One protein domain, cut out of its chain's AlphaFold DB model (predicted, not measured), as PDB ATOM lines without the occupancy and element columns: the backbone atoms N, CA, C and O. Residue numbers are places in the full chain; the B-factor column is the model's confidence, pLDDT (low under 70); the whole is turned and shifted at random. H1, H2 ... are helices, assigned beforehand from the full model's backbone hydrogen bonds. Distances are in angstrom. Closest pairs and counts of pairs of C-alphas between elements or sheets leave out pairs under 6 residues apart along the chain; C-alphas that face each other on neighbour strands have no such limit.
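Overview. This is residues 14 to 73 of the 75 residues of an uncharacterized protein of Aneurinibacillus migulanus (UniProt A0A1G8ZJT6). What is the shape? It has little regular structure: a flat, winding loop of chain, with H1 beside H3 in the middle, H2 at one end and H4 at the rim. What is printed? 60 residues, with helices H1 to H4 in order holding 20 and no named strand: all helix. How dense? It is only just compact, close to loose, with a radius of gyration of the C-alphas of 12.4 A and spans of 39 by 30 by 15 A.

Arrangement. What is near H1, residues 14 to 17? H3, residues 54 to 61, is close but not clearly touching; the closest C-alphas, of Ala 15 and Leu 54, are 6.3 A apart. And the others? H2, residues 44 to 47, and H4, residues 68 to 71, touch no helix. The backbones? In H3, 3 of 4 O i to N i+4 pairs are within hydrogen-bond range; H1, H2 and H4 are too short for one.

Along the chain. Where does H1 begin? C-alpha 14 is at (50.340, -38.705, -34.592). How long is H3? It measures 11.1 A from first to last C-alpha. Where does H4 end? C-alpha 71 is at (39.843, -45.810, -29.836).

Size, cuts and confidence. How large? The two C-alphas farthest apart, of Asp 24 and Glu 45, are 38.9 A apart. Any cut or long link? The printed part has no cut; H1 to H2, 26 residues, is a long link. Where is confidence low? Residues 69 to 73 have pLDDT under 70.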
ATOM      1  N   PRO A  14      50.942 -40.000 -34.279       96.50
ATOM      2  CA  PRO A  14      50.340 -38.705 -34.592       96.50
ATOM      3  C   PRO A  14      51.258 -37.495 -34.359       96.50
ATOM      4  O   PRO A  14      50.996 -36.440 -34.934       96.50
ATOM      5  N   ALA A  15      52.360 -37.635 -33.612       97.00
ATOM      6  CA  ALA A  15      53.382 -36.598 -33.470       97.00
ATOM      7  C   ALA A  15      53.900 -36.079 -34.823       97.00
ATOM      8  O   ALA A  15      54.128 -34.882 -34.988       97.00
ATOM      9  N   ALA A  16      54.010 -36.951 -35.832       94.94
ATOM     10  CA  ALA A  16      54.430 -36.557 -37.178       94.94
ATOM     11  C   ALA A  16      53.443 -35.585 -37.859       94.94
ATOM     12  O   ALA A  16      53.795 -34.892 -38.814       94.94
ATOM     13  N   LEU A  17      52.197 -35.528 -37.383       96.12
ATOM     14  CA  LEU A  17      51.111 -34.772 -38.003       96.12
ATOM     15  C   LEU A  17      50.905 -33.389 -37.382       96.12
ATOM     16  O   LEU A  17      50.258 -32.559 -38.020       96.12
ATOM     17  N   ILE A  18      51.477 -33.122 -36.200       96.88
ATOM     18  CA  ILE A  18      51.302 -31.863 -35.451       96.88
ATOM     19  C   ILE A  18      51.647 -30.657 -36.328       96.88
ATOM     20  O   ILE A  18      50.852 -29.731 -36.474       96.88
ATOM     21  N   TRP A  19      52.802 -30.711 -36.993       95.56
ATOM     22  CA  TRP A  19      53.304 -29.613 -37.824       95.56
ATOM     23  C   TRP A  19      53.098 -29.832 -39.321       95.56
ATOM     24  O   TRP A  19      53.707 -29.146 -40.148       95.56
ATOM     25  N   THR A  20      52.235 -30.775 -39.696       95.00
ATOM     26  CA  THR A  20      51.885 -30.966 -41.101       95.00
ATOM     27  C   THR A  20      50.798 -29.969 -41.490       95.00
ATOM     28  O   THR A  20      49.649 -30.045 -41.048       95.00
ATOM     29  N   HIS A  21      51.163 -29.028 -42.356       94.94
ATOM     30  CA  HIS A  21      50.292 -27.943 -42.788       94.94
ATOM     31  C   HIS A  21      49.912 -28.079 -44.261       94.94
ATOM     32  O   HIS A  21      50.664 -28.587 -45.093       94.94
ATOM     33  N   ARG A  22      48.718 -27.595 -44.588       92.06
ATOM     34  CA  ARG A  22      48.283 -27.351 -45.961       92.06
ATOM     35  C   ARG A  22      49.048 -26.156 -46.551       92.06
ATOM     36  O   ARG A  22      49.579 -25.344 -45.795       92.06
ATOM     37  N   PRO A  23      49.048 -25.981 -47.886       95.19
ATOM     38  CA  PRO A  23      49.664 -24.813 -48.524       95.19
ATOM     39  C   PRO A  23      49.131 -23.454 -48.036       95.19
ATOM     40  O   PRO A  23      49.816 -22.451 -48.185       95.19
ATOM     41  N   ASP A  24      47.929 -23.413 -47.452       94.75
ATOM     42  CA  ASP A  24      47.337 -22.213 -46.845       94.75
ATOM     43  C   ASP A  24      47.770 -21.980 -45.381       94.75
ATOM     44  O   ASP A  24      47.242 -21.091 -44.714       94.75
ATOM     45  N   GLY A  25      48.705 -22.783 -44.867       95.88
ATOM     46  CA  GLY A  25      49.233 -22.698 -43.508       95.88
ATOM     47  C   GLY A  25      48.355 -23.344 -42.436       95.88
ATOM     48  O   GLY A  25      48.764 -23.395 -41.280       95.88
ATOM     49  N   LYS A  26      47.169 -23.872 -42.768       95.12
ATOM     50  CA  LYS A  26      46.308 -24.544 -41.781       95.12
ATOM     51  C   LYS A  26      46.780 -25.969 -41.523       95.12
ATOM     52  O   LYS A  26      47.138 -26.680 -42.461       95.12
ATOM     53  N   SER A  27      46.699 -26.425 -40.272       96.19
ATOM     54  CA  SER A  27      46.950 -27.831 -39.931       96.19
ATOM     55  C   SER A  27      46.087 -28.764 -40.788       96.19
ATOM     56  O   SER A  27      44.910 -28.487 -41.068       96.19
ATOM     57  N   ILE A  28      46.646 -29.907 -41.193       94.38
ATOM     58  CA  ILE A  28      45.863 -30.944 -41.875       94.38
ATOM     59  C   ILE A  28      44.757 -31.526 -40.977       94.38
ATOM     60  O   ILE A  28      43.753 -32.019 -41.512       94.38
ATOM     61  N   LEU A  29      44.912 -31.395 -39.652       96.31
ATOM     62  CA  LEU A  29      44.029 -31.914 -38.603       96.31
ATOM     63  C   LEU A  29      42.946 -30.925 -38.145       96.31
ATOM     64  O   LEU A  29      42.053 -31.323 -37.405       96.31
ATOM     65  N   ALA A  30      42.983 -29.670 -38.604       96.31
ATOM     66  CA  ALA A  30      42.054 -28.631 -38.156       96.31
ATOM     67  C   ALA A  30      40.580 -29.077 -38.256       96.31
ATOM     68  O   ALA A  30      40.105 -29.447 -39.337       96.31
ATOM     69  N   GLY A  31      39.872 -29.034 -37.121       95.31
ATOM     70  CA  GLY A  31      38.461 -29.419 -36.994       95.31
ATOM     71  C   GLY A  31      38.172 -30.922 -37.105       95.31
ATOM     72  O   GLY A  31      37.014 -31.292 -37.281       95.31
ATOM     73  N   LYS A  32      39.195 -31.786 -37.061       94.19
ATOM     74  CA  LYS A  32      39.034 -33.245 -37.043       94.19
ATOM     75  C   LYS A  32      39.056 -33.778 -35.620       94.19
ATOM     76  O   LYS A  32      39.815 -33.288 -34.789       94.19
ATOM     77  N   ASP A  33      38.294 -34.842 -35.407       94.88
ATOM     78  CA  ASP A  33      38.434 -35.689 -34.231       94.88
ATOM     79  C   ASP A  33      39.675 -36.563 -34.409       94.88
ATOM     80  O   ASP A  33      39.814 -37.271 -35.410       94.88
ATOM     81  N   VAL A  34      40.602 -36.461 -33.462       94.00
ATOM     82  CA  VAL A  34      41.881 -37.176 -33.484       94.00
ATOM     83  C   VAL A  34      42.179 -37.768 -32.121       94.00
ATOM     84  O   VAL A  34      41.553 -37.443 -31.114       94.00
ATOM     85  N   THR A  35      43.167 -38.645 -32.088       94.56
ATOM     86  CA  THR A  35      43.658 -39.250 -30.861       94.56
ATOM     87  C   THR A  35      45.142 -39.581 -30.997       94.56
ATOM     88  O   THR A  35      45.727 -39.418 -32.068       94.56
ATOM     89  N   GLY A  36      45.738 -40.014 -29.898       93.25
ATOM     90  CA  GLY A  36      47.148 -40.317 -29.706       93.25
ATOM     91  C   GLY A  36      47.362 -40.756 -28.260       93.25
ATOM     92  O   GLY A  36      46.415 -40.748 -27.470       93.25
ATOM     93  N   TYR A  37      48.583 -41.146 -27.912       94.06
ATOM     94  CA  TYR A  37      48.902 -41.585 -26.557       94.06
ATOM     95  C   TYR A  37      48.596 -40.475 -25.523       94.06
ATOM     96  O   TYR A  37      49.103 -39.366 -25.695       94.06
ATOM     97  N   PRO A  38      47.733 -40.717 -24.514       94.56
ATOM     98  CA  PRO A  38      47.303 -39.675 -23.575       94.56
ATOM     99  C   PRO A  38      48.330 -39.393 -22.479       94.56
ATOM    100  O   PRO A  38      48.990 -40.314 -21.992       94.56
ATOM    101  N   ASP A  39      48.355 -38.158 -21.979       95.00
ATOM    102  CA  ASP A  39      49.278 -37.711 -20.923       95.00
ATOM    103  C   ASP A  39      49.122 -38.513 -19.625       95.00
ATOM    104  O   ASP A  39      50.090 -38.741 -18.896       95.00
ATOM    105  N   VAL A  40      47.897 -38.954 -19.320       93.44
ATOM    106  CA  VAL A  40      47.595 -39.759 -18.122       93.44
ATOM    107  C   VAL A  40      48.247 -41.145 -18.160       93.44
ATOM    108  O   VAL A  40      48.393 -41.780 -17.116       93.44
ATOM    109  N   HIS A  41      48.637 -41.622 -19.343       93.31
ATOM    110  CA  HIS A  41      49.296 -42.912 -19.519       93.31
ATOM    111  C   HIS A  41      50.815 -42.801 -19.674       93.31
ATOM    112  O   HIS A  41      51.490 -43.823 -19.567       93.31
ATOM    113  N   GLU A  42      51.359 -41.597 -19.868       94.31
ATOM    114  CA  GLU A  42      52.807 -41.381 -19.883       94.31
ATOM    115  C   GLU A  42      53.402 -41.637 -18.486       94.31
ATOM    116  O   GLU A  42      52.956 -41.011 -17.514       94.31
ATOM    117  N   PRO A  43      54.412 -42.522 -18.352       95.12
ATOM    118  CA  PRO A  43      55.138 -42.704 -17.098       95.12
ATOM    119  C   PRO A  43      55.750 -41.388 -16.611       95.12
ATOM    120  O   PRO A  43      56.366 -40.649 -17.381       95.12
ATOM    121  N   GLU A  44      55.596 -41.082 -15.325       94.88
ATOM    122  CA  GLU A  44      56.045 -39.801 -14.767       94.88
ATOM    123  C   GLU A  44      57.562 -39.618 -14.918       94.88
ATOM    124  O   GLU A  44      58.036 -38.525 -15.218       94.88
ATOM    125  N   GLU A  45      58.316 -40.710 -14.809       96.19
ATOM    126  CA  GLU A  45      59.766 -40.746 -14.965       96.19
ATOM    127  C   GLU A  45      60.254 -40.424 -16.383       96.19
ATOM    128  O   GLU A  45      61.434 -40.126 -16.548       96.19
ATOM    129  N   ILE A  46      59.391 -40.486 -17.405       93.31
ATOM    130  CA  ILE A  46      59.792 -40.167 -18.782       93.31
ATOM    131  C   ILE A  46      59.362 -38.774 -19.234       93.31
ATOM    132  O   ILE A  46      59.945 -38.253 -20.184       93.31
ATOM    133  N   LYS A  47      58.377 -38.151 -18.570       92.38
ATOM    134  CA  LYS A  47      57.764 -36.889 -19.026       92.38
ATOM    135  C   LYS A  47      58.769 -35.757 -19.198       92.38
ATOM    136  O   LYS A  47      58.648 -34.990 -20.145       92.38
ATOM    137  N   GLU A  48      59.777 -35.674 -18.332       94.25
ATOM    138  CA  GLU A  48      60.830 -34.650 -18.429       94.25
ATOM    139  C   GLU A  48      61.763 -34.837 -19.640       94.25
ATOM    140  O   GLU A  48      62.405 -33.884 -20.078       94.25
ATOM    141  N   TYR A  49      61.831 -36.052 -20.190       96.06
ATOM    142  CA  TYR A  49      62.647 -36.384 -21.361       96.06
ATOM    143  C   TYR A  49      61.858 -36.296 -22.669       96.06
ATOM    144  O   TYR A  49      62.460 -36.309 -23.748       96.06
ATOM    145  N   LEU A  50      60.526 -36.220 -22.599       95.12
ATOM    146  CA  LEU A  50      59.700 -36.007 -23.777       95.12
ATOM    147  C   LEU A  50      59.887 -34.567 -24.280       95.12
ATOM    148  O   LEU A  50      59.863 -33.622 -23.493       95.12
ATOM    149  N   PRO A  51      60.049 -34.364 -25.596       96.19
ATOM    150  CA  PRO A  51      60.259 -33.028 -26.150       96.19
ATOM    151  C   PRO A  51      59.016 -32.132 -26.036       96.19
ATOM    152  O   PRO A  51      59.138 -30.911 -26.082       96.19
ATOM    153  N   PHE A  52      57.830 -32.736 -25.931       96.81
ATOM    154  CA  PHE A  52      56.529 -32.093 -25.759       96.81
ATOM    155  C   PHE A  52      55.491 -33.149 -25.343       96.81
ATOM    156  O   PHE A  52      55.720 -34.350 -25.508       96.81
ATOM    157  N   SER A  53      54.329 -32.705 -24.855       97.06
ATOM    158  CA  SER A  53      53.162 -33.575 -24.666       97.06
ATOM    159  C   SER A  53      52.384 -33.716 -25.977       97.06
ATOM    160  O   SER A  53      51.932 -32.725 -26.553       97.06
ATOM    161  N   LEU A  54      52.184 -34.954 -26.433       97.19
ATOM    162  CA  LEU A  54      51.406 -35.229 -27.640       97.19
ATOM    163  C   LEU A  54      49.937 -34.810 -27.492       97.19
ATOM    164  O   LEU A  54      49.367 -34.233 -28.419       97.19
ATOM    165  N   GLU A  55      49.326 -35.096 -26.343       96.88
ATOM    166  CA  GLU A  55      47.939 -34.729 -26.057       96.88
ATOM    167  C   GLU A  55      47.751 -33.210 -26.068       96.88
ATOM    168  O   GLU A  55      46.812 -32.722 -26.707       96.88
ATOM    169  N   GLN A  56      48.654 -32.452 -25.436       97.88
ATOM    170  CA  GLN A  56      48.560 -30.991 -25.423       97.88
ATOM    171  C   GLN A  56      48.746 -30.396 -26.825       97.88
ATOM    172  O   GLN A  56      47.949 -29.552 -27.240       97.88
ATOM    173  N   GLU A  57      49.734 -30.867 -27.595       98.19
ATOM    174  CA  GLU A  57      49.962 -30.391 -28.967       98.19
ATOM    175  C   GLU A  57      48.771 -30.691 -29.891       98.19
ATOM    176  O   GLU A  57      48.311 -29.814 -30.625       98.19
ATOM    177  N   LEU A  58      48.206 -31.904 -29.833       97.75
ATOM    178  CA  LEU A  58      47.021 -32.259 -30.625       97.75
ATOM    179  C   LEU A  58      45.783 -31.462 -30.200       97.75
ATOM    180  O   LEU A  58      45.020 -31.026 -31.066       97.75
ATOM    181  N   SER A  59      45.597 -31.237 -28.897       97.44
ATOM    182  CA  SER A  59      44.495 -30.423 -28.361       97.44
ATOM    183  C   SER A  59      44.569 -28.965 -28.820       97.44
ATOM    184  O   SER A  59      43.538 -28.310 -28.965       97.44
ATOM    185  N   GLY A  60      45.773 -28.455 -29.099       97.38
ATOM    186  CA  GLY A  60      45.976 -27.105 -29.625       97.38
ATOM    187  C   GLY A  60      45.540 -26.917 -31.084       97.38
ATOM    188  O   GLY A  60      45.287 -25.786 -31.500       97.38
ATOM    189  N   ILE A  61      45.438 -27.996 -31.872       97.25
ATOM    190  CA  ILE A  61      45.240 -27.919 -33.334       97.25
ATOM    191  C   ILE A  61      44.047 -28.730 -33.867       97.25
ATOM    192  O   ILE A  61      43.705 -28.606 -35.049       97.25
ATOM    193  N   ALA A  62      43.422 -29.570 -33.039       96.69
ATOM    194  CA  ALA A  62      42.349 -30.490 -33.414       96.69
ATOM    195  C   ALA A  62      41.419 -30.811 -32.223       96.69
ATOM    196  O   ALA A  62      41.642 -30.357 -31.104       96.69
ATOM    197  N   ASN A  63      40.373 -31.614 -32.453       96.31
ATOM    198  CA  ASN A  63      39.494 -32.100 -31.386       96.31
ATOM    199  C   ASN A  63      40.077 -33.404 -30.811       96.31
ATOM    200  O   ASN A  63      39.775 -34.498 -31.296       96.31
ATOM    201  N   TYR A  64      40.955 -33.301 -29.814       95.50
ATOM    202  CA  TYR A  64      41.594 -34.478 -29.222       95.50
ATOM    203  C   TYR A  64      40.620 -35.318 -28.374       95.50
ATOM    204  O   TYR A  64      39.832 -34.799 -27.582       95.50
ATOM    205  N   ILE A  65      40.700 -36.642 -28.526       93.75
ATOM    206  CA  ILE A  65      39.941 -37.638 -27.766       93.75
ATOM    207  C   ILE A  65      40.932 -38.548 -27.026       93.75
ATOM    208  O   ILE A  65      41.464 -39.489 -27.611       93.75
ATOM    209  N   GLY A  66      41.131 -38.311 -25.726       87.00
ATOM    210  CA  GLY A  66      42.067 -39.074 -24.878       87.00
ATOM    211  C   GLY A  66      41.515 -40.365 -24.267       87.00
ATOM    212  O   GLY A  66      42.198 -41.050 -23.514       87.00
ATOM    213  N   ASN A  67      40.260 -40.723 -24.557       83.06
ATOM    214  CA  ASN A  67      39.677 -41.956 -24.033       83.06
ATOM    215  C   ASN A  67      40.095 -43.154 -24.896       83.06
ATOM    216  O   ASN A  67      39.482 -43.413 -25.935       83.06
ATOM    217  N   LEU A  68      41.081 -43.925 -24.428       70.62
ATOM    218  CA  LEU A  68      41.551 -45.142 -25.102       70.62
ATOM    219  C   LEU A  68      40.437 -46.177 -25.336       70.62
ATOM    220  O   LEU A  68      40.475 -46.893 -26.330       70.62
ATOM    221  N   TYR A  69      39.390 -46.225 -24.506       67.19
ATOM    222  CA  TYR A  69      38.246 -47.120 -24.736       67.19
ATOM    223  C   TYR A  69      37.383 -46.698 -25.928       67.19
ATOM    224  O   TYR A  69      36.658 -47.517 -26.489       67.19
ATOM    225  N   LYS A  70      37.475 -45.432 -26.345       61.56
ATOM    226  CA  LYS A  70      36.832 -44.922 -27.557       61.56
ATOM    227  C   LYS A  70      37.670 -45.208 -28.811       61.56
ATOM    228  O   LYS A  70      37.078 -45.321 -29.876       61.56
ATOM    229  N   LEU A  71      38.992 -45.412 -28.697       55.06
ATOM    230  CA  LEU A  71      39.843 -45.810 -29.836       55.06
ATOM    231  C   LEU A  71      39.471 -47.177 -30.404       55.06
ATOM    232  O   LEU A  71      39.452 -47.335 -31.619       55.06
ATOM    233  N   TYR A  72      39.117 -48.143 -29.553       48.03
ATOM    234  CA  TYR A  72      38.702 -49.480 -30.000       48.03
ATOM    235  C   TYR A  72      37.394 -49.486 -30.814       48.03
ATOM    236  O   TYR A  72      36.984 -50.539 -31.296       48.03
ATOM    237  N   LEU A  73      36.714 -48.341 -30.938       38.66
ATOM    238  CA  LEU A  73      35.437 -48.193 -31.637       38.66
ATOM    239  C   LEU A  73      35.535 -47.353 -32.921       38.66
ATOM    240  O   LEU A  73      34.512 -47.142 -33.570       38.66
TER     241      LEU A  73